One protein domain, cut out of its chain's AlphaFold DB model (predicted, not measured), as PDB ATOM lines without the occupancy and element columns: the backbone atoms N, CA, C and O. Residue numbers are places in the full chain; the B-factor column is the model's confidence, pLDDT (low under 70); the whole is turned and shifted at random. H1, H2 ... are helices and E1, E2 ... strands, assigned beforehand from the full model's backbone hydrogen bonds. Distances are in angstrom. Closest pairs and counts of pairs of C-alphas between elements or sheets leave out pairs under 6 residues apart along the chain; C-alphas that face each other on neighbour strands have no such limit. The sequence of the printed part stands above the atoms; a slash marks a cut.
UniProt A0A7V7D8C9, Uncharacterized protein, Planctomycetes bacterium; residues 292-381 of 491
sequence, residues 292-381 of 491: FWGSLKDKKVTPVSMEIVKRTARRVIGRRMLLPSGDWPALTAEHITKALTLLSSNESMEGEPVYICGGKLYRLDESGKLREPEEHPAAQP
ATOM      1  N   PHE A 292      12.027 -21.959  -2.349       93.75
ATOM      2  CA  PHE A 292      11.494 -20.630  -2.034       93.75
ATOM      3  C   PHE A 292      12.577 -19.553  -1.915       93.75
ATOM      4  O   PHE A 292      13.736 -19.824  -1.616       93.75
ATOM      5  N   TRP A 293      12.177 -18.298  -2.120       94.06
ATOM      6  CA  TRP A 293      13.007 -17.124  -1.845       94.06
ATOM      7  C   TRP A 293      12.793 -16.690  -0.400       94.06
ATOM      8  O   TRP A 293      11.649 -16.622   0.059       94.06
ATOM      9  N   GLY A 294      13.872 -16.391   0.312       94.25
ATOM     10  CA  GLY A 294      13.848 -16.029   1.722       94.25
ATOM     11  C   GLY A 294      14.731 -14.830   2.037       94.25
ATOM     12  O   GLY A 294      15.499 -14.363   1.199       94.25
ATOM     13  N   SER A 295      14.614 -14.355   3.269       94.25
ATOM     14  CA  SER A 295      15.569 -13.453   3.892       94.25
ATOM     15  C   SER A 295      16.270 -14.159   5.045       94.25
ATOM     16  O   SER A 295      15.606 -14.780   5.881       94.25
ATOM     17  N   LEU A 296      17.594 -14.076   5.076       94.62
ATOM     18  CA  LEU A 296      18.453 -14.612   6.116       94.62
ATOM     19  C   LEU A 296      18.801 -13.502   7.115       94.62
ATOM     20  O   LEU A 296      19.447 -12.510   6.777       94.62
ATOM     21  N   LYS A 297      18.385 -13.695   8.367       92.69
ATOM     22  CA  LYS A 297      18.711 -12.831   9.508       92.69
ATOM     23  C   LYS A 297      18.946 -13.725  10.718       92.69
ATOM     24  O   LYS A 297      18.158 -14.635  10.965       92.69
ATOM     25  N   ASP A 298      20.055 -13.531  11.427       89.06
ATOM     26  CA  ASP A 298      20.404 -14.313  12.625       89.06
ATOM     27  C   ASP A 298      20.352 -15.842  12.411       89.06
ATOM     28  O   ASP A 298      19.817 -16.587  13.230       89.06
ATOM     29  N   LYS A 299      20.877 -16.323  11.270       87.19
ATOM     30  CA  LYS A 299      20.842 -17.739  10.823       87.19
ATOM     31  C   LYS A 299      19.440 -18.318  10.573       87.19
ATOM     32  O   LYS A 299      19.301 -19.501  10.269       87.19
ATOM     33  N   LYS A 300      18.390 -17.507  10.676       92.00
ATOM     34  CA  LYS A 300      17.018 -17.904  10.384       92.00
ATOM     35  C   LYS A 300      16.632 -17.414   8.998       92.00
ATOM     36  O   LYS A 300      16.756 -16.232   8.689       92.00
ATOM     37  N   VAL A 301      16.116 -18.328   8.185       94.00
ATOM     38  CA  VAL A 301      15.542 -17.991   6.880       94.00
ATOM     39  C   VAL A 301      14.040 -17.795   7.042       94.00
ATOM     40  O   VAL A 301      13.344 -18.686   7.528       94.00
ATOM     41  N   THR A 302      13.540 -16.637   6.621       92.31
ATOM     42  CA  THR A 302      12.105 -16.327   6.587       92.31
ATOM     43  C   THR A 302      11.657 -16.175   5.135       92.31
ATOM     44  O   THR A 302      12.292 -15.412   4.407       92.31
ATOM     45  N   PRO A 303      10.607 -16.875   4.669       92.25
ATOM     46  CA  PRO A 303      10.140 -16.745   3.292       92.25
ATOM     47  C   PRO A 303       9.737 -15.310   2.930       92.25
ATOM     48  O   PRO A 303       9.084 -14.617   3.710       92.25
ATOM     49  N   VAL A 304      10.078 -14.890   1.714       90.62
ATOM     50  CA  VAL A 304       9.610 -13.629   1.129       90.62
ATOM     51  C   VAL A 304       8.156 -13.781   0.680       90.62
ATOM     52  O   VAL A 304       7.746 -14.846   0.213       90.62
ATOM     53  N   SER A 305       7.367 -12.708   0.783       86.38
ATOM     54  CA  SER A 305       5.959 -12.731   0.377       86.38
ATOM     55  C   SER A 305       5.785 -13.105  -1.102       86.38
ATOM     56  O   SER A 305       6.561 -12.708  -1.981       86.38
ATOM     57  N   MET A 306       4.714 -13.845  -1.404       84.25
ATOM     58  CA  MET A 306       4.447 -14.335  -2.763       84.25
ATOM     59  C   MET A 306       4.321 -13.213  -3.801       84.25
ATOM     60  O   MET A 306       4.639 -13.420  -4.971       84.25
ATOM     61  N   GLU A 307       3.844 -12.035  -3.404       83.75
ATOM     62  CA  GLU A 307       3.688 -10.882  -4.294       83.75
ATOM     63  C   GLU A 307       5.045 -10.349  -4.771       83.75
ATOM     64  O   GLU A 307       5.267 -10.189  -5.977       83.75
ATOM     65  N   ILE A 308       5.978 -10.158  -3.832       88.12
ATOM     66  CA  ILE A 308       7.345  -9.732  -4.131       88.12
ATOM     67  C   ILE A 308       8.018 -10.782  -5.018       88.12
ATOM     68  O   ILE A 308       8.572 -10.433  -6.061       88.12
ATOM     69  N   VAL A 309       7.891 -12.069  -4.672       88.56
ATOM     70  CA  VAL A 309       8.457 -13.171  -5.463       88.56
ATOM     71  C   VAL A 309       7.893 -13.199  -6.884       88.56
ATOM     72  O   VAL A 309       8.664 -13.288  -7.838       88.56
ATOM     73  N   LYS A 310       6.572 -13.064  -7.073       87.31
ATOM     74  CA  LYS A 310       5.947 -13.018  -8.411       87.31
ATOM     75  C   LYS A 310       6.469 -11.845  -9.240       87.31
ATOM     76  O   LYS A 310       6.736 -12.009 -10.432       87.31
ATOM     77  N   ARG A 311       6.624 -10.664  -8.630       88.19
ATOM     78  CA  ARG A 311       7.178  -9.473  -9.294       88.19
ATOM     79  C   ARG A 311       8.633  -9.689  -9.707       88.19
ATOM     80  O   ARG A 311       8.982  -9.370 -10.844       88.19
ATOM     81  N   THR A 312       9.452 -10.260  -8.825       89.81
ATOM     82  CA  THR A 312      10.853 -10.592  -9.110       89.81
ATOM     83  C   THR A 312      10.953 -11.645 -10.211       89.81
ATOM     84  O   THR A 312      11.606 -11.403 -11.224       89.81
ATOM     85  N   ALA A 313      10.233 -12.763 -10.091       86.56
ATOM     86  CA  ALA A 313      10.240 -13.844 -11.072       86.56
ATOM     87  C   ALA A 313       9.865 -13.348 -12.480       86.56
ATOM     88  O   ALA A 313      10.583 -13.626 -13.436       86.56
ATOM     89  N   ARG A 314       8.823 -12.514 -12.619       87.25
ATOM     90  CA  ARG A 314       8.442 -11.920 -13.918       87.25
ATOM     91  C   ARG A 314       9.567 -11.115 -14.580       87.25
ATOM     92  O   ARG A 314       9.637 -11.095 -15.804       87.25
ATOM     93  N   ARG A 315      10.435 -10.457 -13.802       88.94
ATOM     94  CA  ARG A 315      11.585  -9.678 -14.310       88.94
ATOM     95  C   ARG A 315      12.795 -10.551 -14.666       88.94
ATOM     96  O   ARG A 315      13.649 -10.124 -15.446       88.94
ATOM     97  N   VAL A 316      12.887 -11.742 -14.081       88.25
ATOM     98  CA  VAL A 316      14.027 -12.657 -14.242       88.25
ATOM     99  C   VAL A 316      13.757 -13.677 -15.343       88.25
ATOM    100  O   VAL A 316      14.513 -13.729 -16.304       88.25
ATOM    101  N   ILE A 317      12.662 -14.432 -15.234       81.12
ATOM    102  CA  ILE A 317      12.312 -15.546 -16.135       81.12
ATOM    103  C   ILE A 317      11.197 -15.200 -17.141       81.12
ATOM    104  O   ILE A 317      10.823 -16.016 -17.983       81.12
ATOM    105  N   GLY A 318      10.655 -13.978 -17.094       76.75
ATOM    106  CA  GLY A 318       9.613 -13.523 -18.018       76.75
ATOM    107  C   GLY A 318       8.248 -14.189 -17.788       76.75
ATOM    108  O   GLY A 318       7.933 -14.661 -16.699       76.75
ATOM    109  N   ARG A 319       7.394 -14.207 -18.827       64.81
ATOM    110  CA  ARG A 319       6.027 -14.777 -18.760       64.81
ATOM    111  C   ARG A 319       5.979 -16.314 -18.833       64.81
ATOM    112  O   ARG A 319       4.926 -16.884 -18.565       64.81
ATOM    113  N   ARG A 320       7.086 -16.996 -19.155       59.56
ATOM    114  CA  ARG A 320       7.184 -18.471 -19.182       59.56
ATOM    115  C   ARG A 320       7.498 -19.028 -17.785       59.56
ATOM    116  O   ARG A 320       8.512 -19.683 -17.587       59.56
ATOM    117  N   MET A 321       6.644 -18.730 -16.803       62.28
ATOM    118  CA  MET A 321       6.866 -19.160 -15.411       62.28
ATOM    119  C   MET A 321       6.616 -20.657 -15.178       62.28
ATOM    120  O   MET A 321       7.123 -21.187 -14.199       62.28
ATOM    121  N   LEU A 322       5.853 -21.327 -16.046       66.62
ATOM    122  CA  LEU A 322       5.567 -22.761 -15.966       66.62
ATOM    123  C   LEU A 322       5.597 -23.367 -17.367       66.62
ATOM    124  O   LEU A 322       5.094 -22.765 -18.321       66.62
ATOM    125  N   LEU A 323       6.191 -24.552 -17.488       78.56
ATOM    126  CA  LEU A 323       6.217 -25.280 -18.751       78.56
ATOM    127  C   LEU A 323       4.820 -25.828 -19.093       78.56
ATOM    128  O   LEU A 323       4.022 -26.108 -18.192       78.56
ATOM    129  N   PRO A 324       4.512 -26.080 -20.382       80.94
ATOM    130  CA  PRO A 324       3.312 -26.814 -20.773       80.94
ATOM    131  C   PRO A 324       3.219 -28.221 -20.180       80.94
ATOM    132  O   PRO A 324       2.139 -28.792 -20.237       80.94
ATOM    133  N   SER A 325       4.273 -28.759 -19.554       83.25
ATOM    134  CA  SER A 325       4.265 -29.984 -18.733       83.25
ATOM    135  C   SER A 325       3.831 -29.752 -17.281       83.25
ATOM    136  O   SER A 325       3.312 -30.658 -16.652       83.25
ATOM    137  N   GLY A 326       3.877 -28.517 -16.769       85.56
ATOM    138  CA  GLY A 326       3.550 -28.193 -15.371       85.56
ATOM    139  C   GLY A 326       4.756 -28.240 -14.436       85.56
ATOM    140  O   GLY A 326       4.600 -27.941 -13.255       85.56
ATOM    141  N   ASP A 327       5.924 -28.557 -14.993       89.62
ATOM    142  CA  ASP A 327       7.214 -28.580 -14.315       89.62
ATOM    143  C   ASP A 327       7.804 -27.166 -14.168       89.62
ATOM    144  O   ASP A 327       7.358 -26.191 -14.803       89.62
ATOM    145  N   TRP A 328       8.845 -27.066 -13.349       87.31
ATOM    146  CA  TRP A 328       9.640 -25.874 -13.153       87.31
ATOM    147  C   TRP A 328      10.301 -25.396 -14.460       87.31
ATOM    148  O   TRP A 328      10.750 -26.197 -15.287       87.31
ATOM    149  N   PRO A 329      10.473 -24.076 -14.643       86.94
ATOM    150  CA  PRO A 329      11.398 -23.559 -15.639       86.94
ATOM    151  C   PRO A 329      12.851 -23.857 -15.234       86.94
ATOM    152  O   PRO A 329      13.182 -23.975 -14.054       86.94
ATOM    153  N   ALA A 330      13.746 -23.925 -16.218       88.56
ATOM    154  CA  ALA A 330      15.179 -24.043 -15.967       88.56
ATOM    155  C   ALA A 330      15.738 -22.766 -15.315       88.56
ATOM    156  O   ALA A 330      15.677 -21.681 -15.902       88.56
ATOM    157  N   LEU A 331      16.316 -22.892 -14.116       91.62
ATOM    158  CA  LEU A 331      17.010 -21.802 -13.431       91.62
ATOM    159  C   LEU A 331      18.527 -21.970 -13.556       91.62
ATOM    160  O   LEU A 331      19.092 -22.990 -13.171       91.62
ATOM    161  N   THR A 332      19.188 -20.953 -14.105       93.19
ATOM    162  CA  THR A 332      20.650 -20.865 -14.189       93.19
ATOM    163  C   THR A 332      21.188 -20.040 -13.020       93.19
ATOM    164  O   THR A 332      20.435 -19.304 -12.375       93.19
ATOM    165  N   ALA A 333      22.500 -20.103 -12.776       93.62
ATOM    166  CA  ALA A 333      23.154 -19.239 -11.792       93.62
ATOM    167  C   ALA A 333      22.884 -17.747 -12.064       93.62
ATOM    168  O   ALA A 333      22.615 -16.995 -11.137       93.62
ATOM    169  N   GLU A 334      22.850 -17.329 -13.335       93.75
ATOM    170  CA  GLU A 334      22.517 -15.953 -13.726       93.75
ATOM    171  C   GLU A 334      21.095 -15.550 -13.306       93.75
ATOM    172  O   GLU A 334      20.894 -14.461 -12.762       93.75
ATOM    173  N   HIS A 335      20.104 -16.433 -13.501       94.38
ATOM    174  CA  HIS A 335      18.736 -16.181 -13.044       94.38
ATOM    175  C   HIS A 335      18.682 -15.994 -11.525       94.38
ATOM    176  O   HIS A 335      18.020 -15.072 -11.045       94.38
ATOM    177  N   ILE A 336      19.394 -16.842 -10.777       95.12
ATOM    178  CA  ILE A 336      19.444 -16.762  -9.315       95.12
ATOM    179  C   ILE A 336      20.103 -15.453  -8.883       95.12
ATOM    180  O   ILE A 336      19.501 -14.704  -8.115       95.12
ATOM    181  N   THR A 337      21.270 -15.122  -9.439       95.75
ATOM    182  CA  THR A 337      21.985 -13.875  -9.143       95.75
ATOM    183  C   THR A 337      21.102 -12.660  -9.383       95.75
ATOM    184  O   THR A 337      20.892 -11.857  -8.478       95.75
ATOM    185  N   LYS A 338      20.486 -12.565 -10.567       95.25
ATOM    186  CA  LYS A 338      19.605 -11.446 -10.923       95.25
ATOM    187  C   LYS A 338      18.417 -11.319  -9.968       95.25
ATOM    188  O   LYS A 338      18.037 -10.206  -9.607       95.25
ATOM    189  N   ALA A 339      17.816 -12.437  -9.564       94.50
ATOM    190  CA  ALA A 339      16.708 -12.439  -8.617       94.50
ATOM    191  C   ALA A 339      17.139 -11.959  -7.222       94.50
ATOM    192  O   ALA A 339      16.461 -11.107  -6.650       94.50
ATOM    193  N   LEU A 340      18.270 -12.450  -6.705       95.69
ATOM    194  CA  LEU A 340      18.814 -12.033  -5.409       95.69
ATOM    195  C   LEU A 340      19.185 -10.545  -5.403       95.69
ATOM    196  O   LEU A 340      18.815  -9.835  -4.472       95.69
ATOM    197  N   THR A 341      19.803 -10.039  -6.475       94.69
ATOM    198  CA  THR A 341      20.096  -8.605  -6.622       94.69
ATOM    199  C   THR A 341      18.811  -7.773  -6.605       94.69
ATOM    200  O   THR A 341      18.706  -6.802  -5.859       94.69
ATOM    201  N   LEU A 342      17.782  -8.177  -7.355       93.69
ATOM    202  CA  LEU A 342      16.493  -7.473  -7.360       93.69
ATOM    203  C   LEU A 342      15.806  -7.483  -5.988       93.69
ATOM    204  O   LEU A 342      15.123  -6.517  -5.648       93.69
ATOM    205  N   LEU A 343      15.958  -8.563  -5.219       92.75
ATOM    206  CA  LEU A 343      15.437  -8.646  -3.856       92.75
ATOM    207  C   LEU A 343      16.233  -7.760  -2.893       92.75
ATOM    208  O   LEU A 343      15.612  -7.114  -2.058       92.75
ATOM    209  N   SER A 344      17.559  -7.660  -3.039       90.31
ATOM    210  CA  SER A 344      18.378  -6.769  -2.199       90.31
ATOM    211  C   SER A 344      18.051  -5.288  -2.390       90.31
ATOM    212  O   SER A 344      18.166  -4.511  -1.452       90.31
ATOM    213  N   SER A 345      17.589  -4.890  -3.581       87.00
ATOM    214  CA  SER A 345      17.158  -3.512  -3.857       87.00
ATOM    215  C   SER A 345      15.748  -3.192  -3.346       87.00
ATOM    216  O   SER A 345      15.244  -2.098  -3.591       87.00
ATOM    217  N   ASN A 346      15.060  -4.141  -2.707       84.38
ATOM    218  CA  ASN A 346      13.723  -3.924  -2.174       84.38
ATOM    219  C   ASN A 346      13.815  -3.453  -0.719       84.38
ATOM    220  O   ASN A 346      14.115  -4.250   0.162       84.38
ATOM    221  N   GLU A 347      13.498  -2.185  -0.464       76.69
ATOM    222  CA  GLU A 347      13.592  -1.555   0.865       76.69
ATOM    223  C   GLU A 347      12.765  -2.264   1.953       76.69
ATOM    224  O   GLU A 347      13.069  -2.151   3.134       76.69
ATOM    225  N   SER A 348      11.730  -3.023   1.572       76.31
ATOM    226  CA  SER A 348      10.908  -3.801   2.510       76.31
ATOM    227  C   SER A 348      11.533  -5.138   2.937       76.31
ATOM    228  O   SER A 348      10.910  -5.884   3.691       76.31
ATOM    229  N   MET A 349      12.711  -5.497   2.418       80.81
ATOM    230  CA  MET A 349      13.419  -6.721   2.793       80.81
ATOM    231  C   MET A 349      14.303  -6.480   4.014       80.81
ATOM    232  O   MET A 349      15.261  -5.716   3.964       80.81
ATOM    233  N   GLU A 350      14.023  -7.194   5.101       81.50
ATOM    234  CA  GLU A 350      14.903  -7.231   6.268       81.50
ATOM    235  C   GLU A 350      15.830  -8.446   6.217       81.50
ATOM    236  O   GLU A 350      15.364  -9.568   6.421       81.50
ATOM    237  N   GLY A 351      17.131  -8.235   6.020       88.50
ATOM    238  CA  GLY A 351      18.152  -9.292   6.008       88.50
ATOM    239  C   GLY A 351      18.714  -9.590   4.615       88.50
ATOM    240  O   GLY A 351      18.380  -8.924   3.635       88.50
ATOM    241  N   GLU A 352      19.608 -10.575   4.540       94.00
ATOM    242  CA  GLU A 352      20.275 -10.967   3.295       94.00
ATOM    243  C   GLU A 352      19.329 -11.825   2.433       94.00
ATOM    244  O   GLU A 352      18.841 -12.853   2.912       94.00
ATOM    245  N   PRO A 353      19.051 -11.466   1.166       95.62
ATOM    246  CA  PRO A 353      18.243 -12.304   0.291       95.62
ATOM    247  C   PRO A 353      18.918 -13.646   0.016       95.62
ATOM    248  O   PRO A 353      20.084 -13.704  -0.372       95.62
ATOM    249  N   VAL A 354      18.144 -14.719   0.133       96.75
ATOM    250  CA  VAL A 354      18.595 -16.082  -0.149       96.75
ATOM    251  C   VAL A 354      17.579 -16.830  -1.000       96.75
ATOM    252  O   VAL A 354      16.383 -16.525  -1.008       96.75
ATOM    253  N   TYR A 355      18.049 -17.848  -1.709       96.62
ATOM    254  CA  TYR A 355      17.200 -18.820  -2.384       96.62
ATOM    255  C   TYR A 355      17.441 -20.200  -1.785       96.62
ATOM    256  O   TYR A 355      18.580 -20.637  -1.654       96.62
ATOM    257  N   ILE A 356      16.365 -20.867  -1.386       96.75
ATOM    258  CA  ILE A 356      16.380 -22.218  -0.836       96.75
ATOM    259  C   ILE A 356      15.879 -23.166  -1.908       96.75
ATOM    260  O   ILE A 356      14.787 -22.942  -2.432       96.75
ATOM    261  N   CYS A 357      16.658 -24.199  -2.237       95.75
ATOM    262  CA  CYS A 357      16.278 -25.194  -3.235       95.75
ATOM    263  C   CYS A 357      17.168 -26.440  -3.182       95.75
ATOM    264  O   CYS A 357      18.372 -26.315  -2.967       95.75
ATOM    265  N   GLY A 358      16.603 -27.627  -3.431       95.06
ATOM    266  CA  GLY A 358      17.379 -28.860  -3.627       95.06
ATOM    267  C   GLY A 358      18.338 -29.194  -2.479       95.06
ATOM    268  O   GLY A 358      19.462 -29.619  -2.721       95.06
ATOM    269  N   GLY A 359      17.949 -28.920  -1.230       95.56
ATOM    270  CA  GLY A 359      18.811 -29.161  -0.068       95.56
ATOM    271  C   GLY A 359      19.860 -28.082   0.209       95.56
ATOM    272  O   GLY A 359      20.583 -28.194   1.198       95.56
ATOM    273  N   LYS A 360      19.934 -27.028  -0.614       96.31
ATOM    274  CA  LYS A 360      20.962 -25.986  -0.521       96.31
ATOM    275  C   LYS A 360      20.385 -24.579  -0.355       96.31
ATOM    276  O   LYS A 360      19.241 -24.288  -0.721       96.31
ATOM    277  N   LEU A 361      21.217 -23.698   0.194       97.12
ATOM    278  CA  LEU A 361      21.032 -22.257   0.280       97.12
ATOM    279  C   LEU A 361      21.958 -21.566  -0.724       97.12
ATOM    280  O   LEU A 361      23.161 -21.814  -0.765       97.12
ATOM    281  N   TYR A 362      21.380 -20.663  -1.506       97.25
ATOM    282  CA  TYR A 362      22.052 -19.837  -2.501       97.25
ATOM    283  C   TYR A 362      22.019 -18.374  -2.052       97.25
ATOM    284  O   TYR A 362      20.950 -17.857  -1.714       97.25
ATOM    285  N   ARG A 363      23.173 -17.700  -2.081       96.19
ATOM    286  CA  ARG A 363      23.330 -16.290  -1.687       96.19
ATOM    287  C   ARG A 363      24.452 -15.597  -2.454       96.19
ATOM    288  O   ARG A 363      25.286 -16.263  -3.069       96.19
ATOM    289  N   LEU A 364      24.463 -14.268  -2.411       96.00
ATOM    290  CA  LEU A 364      25.503 -13.461  -3.049       96.00
ATOM    291  C   LEU A 364      26.678 -13.216  -2.096       96.00
ATOM    292  O   LEU A 364      26.535 -13.244  -0.879       96.00
ATOM    293  N   ASP A 365      27.862 -12.984  -2.647       93.38
ATOM    294  CA  ASP A 365      28.982 -12.405  -1.918       93.38
ATOM    295  C   ASP A 365      28.939 -10.869  -1.930       93.38
ATOM    296  O   ASP A 365      28.070 -10.248  -2.544       93.38
ATOM    297  N   GLU A 366      29.908 -10.248  -1.258       87.81
ATOM    298  CA  GLU A 366      30.035  -8.786  -1.174       87.81
ATOM    299  C   GLU A 366      30.272  -8.127  -2.545       87.81
ATOM    300  O   GLU A 366      30.022  -6.936  -2.709       87.81
ATOM    301  N   SER A 367      30.721  -8.897  -3.543       88.31
ATOM    302  CA  SER A 367      30.922  -8.439  -4.922       88.31
ATOM    303  C   SER A 367      29.683  -8.612  -5.810       88.31
ATOM    304  O   SER A 367      29.708  -8.238  -6.983       88.31
ATOM    305  N   GLY A 368      28.596  -9.176  -5.272       88.75
ATOM    306  CA  GLY A 368      27.361  -9.453  -6.004       88.75
ATOM    307  C   GLY A 368      27.403 -10.723  -6.860       88.75
ATOM    308  O   GLY A 368      26.531 -10.906  -7.711       88.75
ATOM    309  N   LYS A 369      28.390 -11.605  -6.661       93.38
ATOM    310  CA  LYS A 369      28.474 -12.911  -7.334       93.38
ATOM    311  C   LYS A 369      27.850 -14.004  -6.476       93.38
ATOM    312  O   LYS A 369      27.844 -13.920  -5.255       93.38
ATOM    313  N   LEU A 370      27.319 -15.043  -7.118       94.56
ATOM    314  CA  LEU A 370      26.750 -16.195  -6.421       94.56
ATOM    315  C   LEU A 370      27.863 -16.981  -5.715       94.56
ATOM    316  O   LEU A 370      28.831 -17.377  -6.364       94.56
ATOM    317  N   ARG A 371      27.722 -17.207  -4.405       94.88
ATOM    318  CA  ARG A 371      28.611 -18.100  -3.646       94.88
ATOM    319  C   ARG A 371      28.327 -19.561  -3.980       94.88
ATOM    320  O   ARG A 371      27.244 -19.893  -4.465       94.88
ATOM    321  N   GLU A 372      29.281 -20.425  -3.641       92.75
ATOM    322  CA  GLU A 372      29.049 -21.868  -3.648       92.75
ATOM    323  C   GLU A 372      27.836 -22.214  -2.767       92.75
ATOM    324  O   GLU A 372      27.764 -21.738  -1.626       92.75
ATOM    325  N   PRO A 373      26.864 -22.991  -3.278       93.56
ATOM    326  CA  PRO A 373      25.670 -23.336  -2.520       93.56
ATOM    327  C   PRO A 373      26.015 -24.181  -1.291       93.56
ATOM    328  O   PRO A 373      26.751 -25.164  -1.386       93.56
ATOM    329  N   GLU A 374      25.446 -23.831  -0.141       94.31
ATOM    330  CA  GLU A 374      25.750 -24.471   1.144       94.31
ATOM    331  C   GLU A 374      24.544 -25.243   1.694       94.31
ATOM    332  O   GLU A 374      23.394 -24.862   1.465       94.31
ATOM    333  N   GLU A 375      24.779 -26.331   2.431       94.06
ATOM    334  CA  GLU A 375      23.696 -26.998   3.160       94.06
ATOM    335  C   GLU A 375      23.161 -26.079   4.267       94.06
ATOM    336  O   GLU A 375      23.916 -25.404   4.970       94.06
ATOM    337  N   HIS A 376      21.840 -26.062   4.449       95.00
ATOM    338  CA  HIS A 376      21.203 -25.228   5.465       95.00
ATOM    339  C   HIS A 376      19.965 -25.925   6.051       95.00
ATOM    340  O   HIS A 376      19.204 -26.526   5.291       95.00
ATOM    341  N   PRO A 377      19.675 -25.805   7.366       94.25
ATOM    342  CA  PRO A 377      18.484 -26.412   7.973       94.25
ATOM    343  C   PRO A 377      17.163 -26.042   7.281       94.25
ATOM    344  O   PRO A 377      16.289 -26.881   7.124       94.25
ATOM    345  N   ALA A 378      17.033 -24.800   6.804       94.56
ATOM    346  CA  ALA A 378      15.851 -24.345   6.060       94.56
ATOM    347  C   ALA A 378      15.676 -25.004   4.677       94.56
ATOM    348  O   ALA A 378      14.596 -24.911   4.100       94.56
ATOM    349  N   ALA A 379      16.731 -25.626   4.144       96.12
ATOM    350  CA  ALA A 379      16.717 -26.337   2.872       96.12
ATOM    351  C   ALA A 379      16.472 -27.845   3.028       96.12
ATOM    352  O   ALA A 379      16.328 -28.539   2.023       96.12
ATOM    353  N   GLN A 380      16.402 -28.345   4.268       95.50
ATOM    354  CA  GLN A 380      16.073 -29.741   4.530       95.50
ATOM    355  C   GLN A 380      14.679 -30.076   3.989       95.50
ATOM    356  O   GLN A 380      13.777 -29.230   4.027       95.50
ATOM    357  N   PRO A 381      14.487 -31.291   3.464       96.69
ATOM    358  CA  PRO A 381      13.220 -31.663   2.880       96.69
ATOM    359  C   PRO A 381      12.138 -31.851   3.943       96.69
ATOM    360  O   PRO A 381      12.399 -32.242   5.081       96.69
TER     361      PRO A 381
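This is residues 292 to 381 of the 491 residues of an uncharacterized protein of Planctomycetes bacterium (UniProt A0A7V7D8C9). A strongly twisted sheet of two strand hairpins, E1 with E2 and E3 with E4, has H2 packed over one face; H1 packs on H2 and only grazes the sheet, and residues 317 to 332 loop away from this body. The 90 printed residues hold, in chain order, E1 E2 H1 H2 E3 E4, with under half in named elements; the class is mixed, helices and strands. The sheet's order is E2 E1 E3 E4, all antiparallel. The whole is compact, with a radius of gyration of the C-alphas of 12.7 A and spans of 39 by 30 by 24 A.

Start at E1, residues 292 to 297, a hairpin with E2, residues 300 to 303; N 295 and O 302, 2.8 A apart, are within hydrogen-bond range. H1, residues 306 to 316, touches H2, residues 333 to 344, at a steep tilt of 49 degrees, opposite ways; their closest C-alphas, Val 316 and His 335, are 6.0 A apart. In both helices every O i to N i+4 pair is within hydrogen-bond range. E3, residues 352 to 357, is antiparallel to E1, with N 294 and O 354 at 2.8 A, and forms a hairpin with E4, residues 360 to 362, with N 357 and O 360 at 3.0 A. H2 is on one face of the sheet, two layers, at a height of 8.7 A; its closest C-alpha pair with E3 is Leu 340 and Pro 353, 5.7 A. E2, H1 H2, E3 form a split strand-helix-strand unit, two strands of one sheet joined through helices, with E1 between them in the sheet; its crossover is right-handed.

Find C-alpha 292 at (11.494, -20.630, -2.034); E1 runs 15.7 A from there. H1 spans 15.0 A, H2 16.4 A and E3 16.2 A. E4 ends at C-alpha 362, (22.052, -19.837, -2.501).

The farthest C-alphas, Asp 298 and Pro 324, are 39.5 A apart. The printed part has no cut; the H1 to H2 link is long. Residues 319 to 322 are under pLDDT 70.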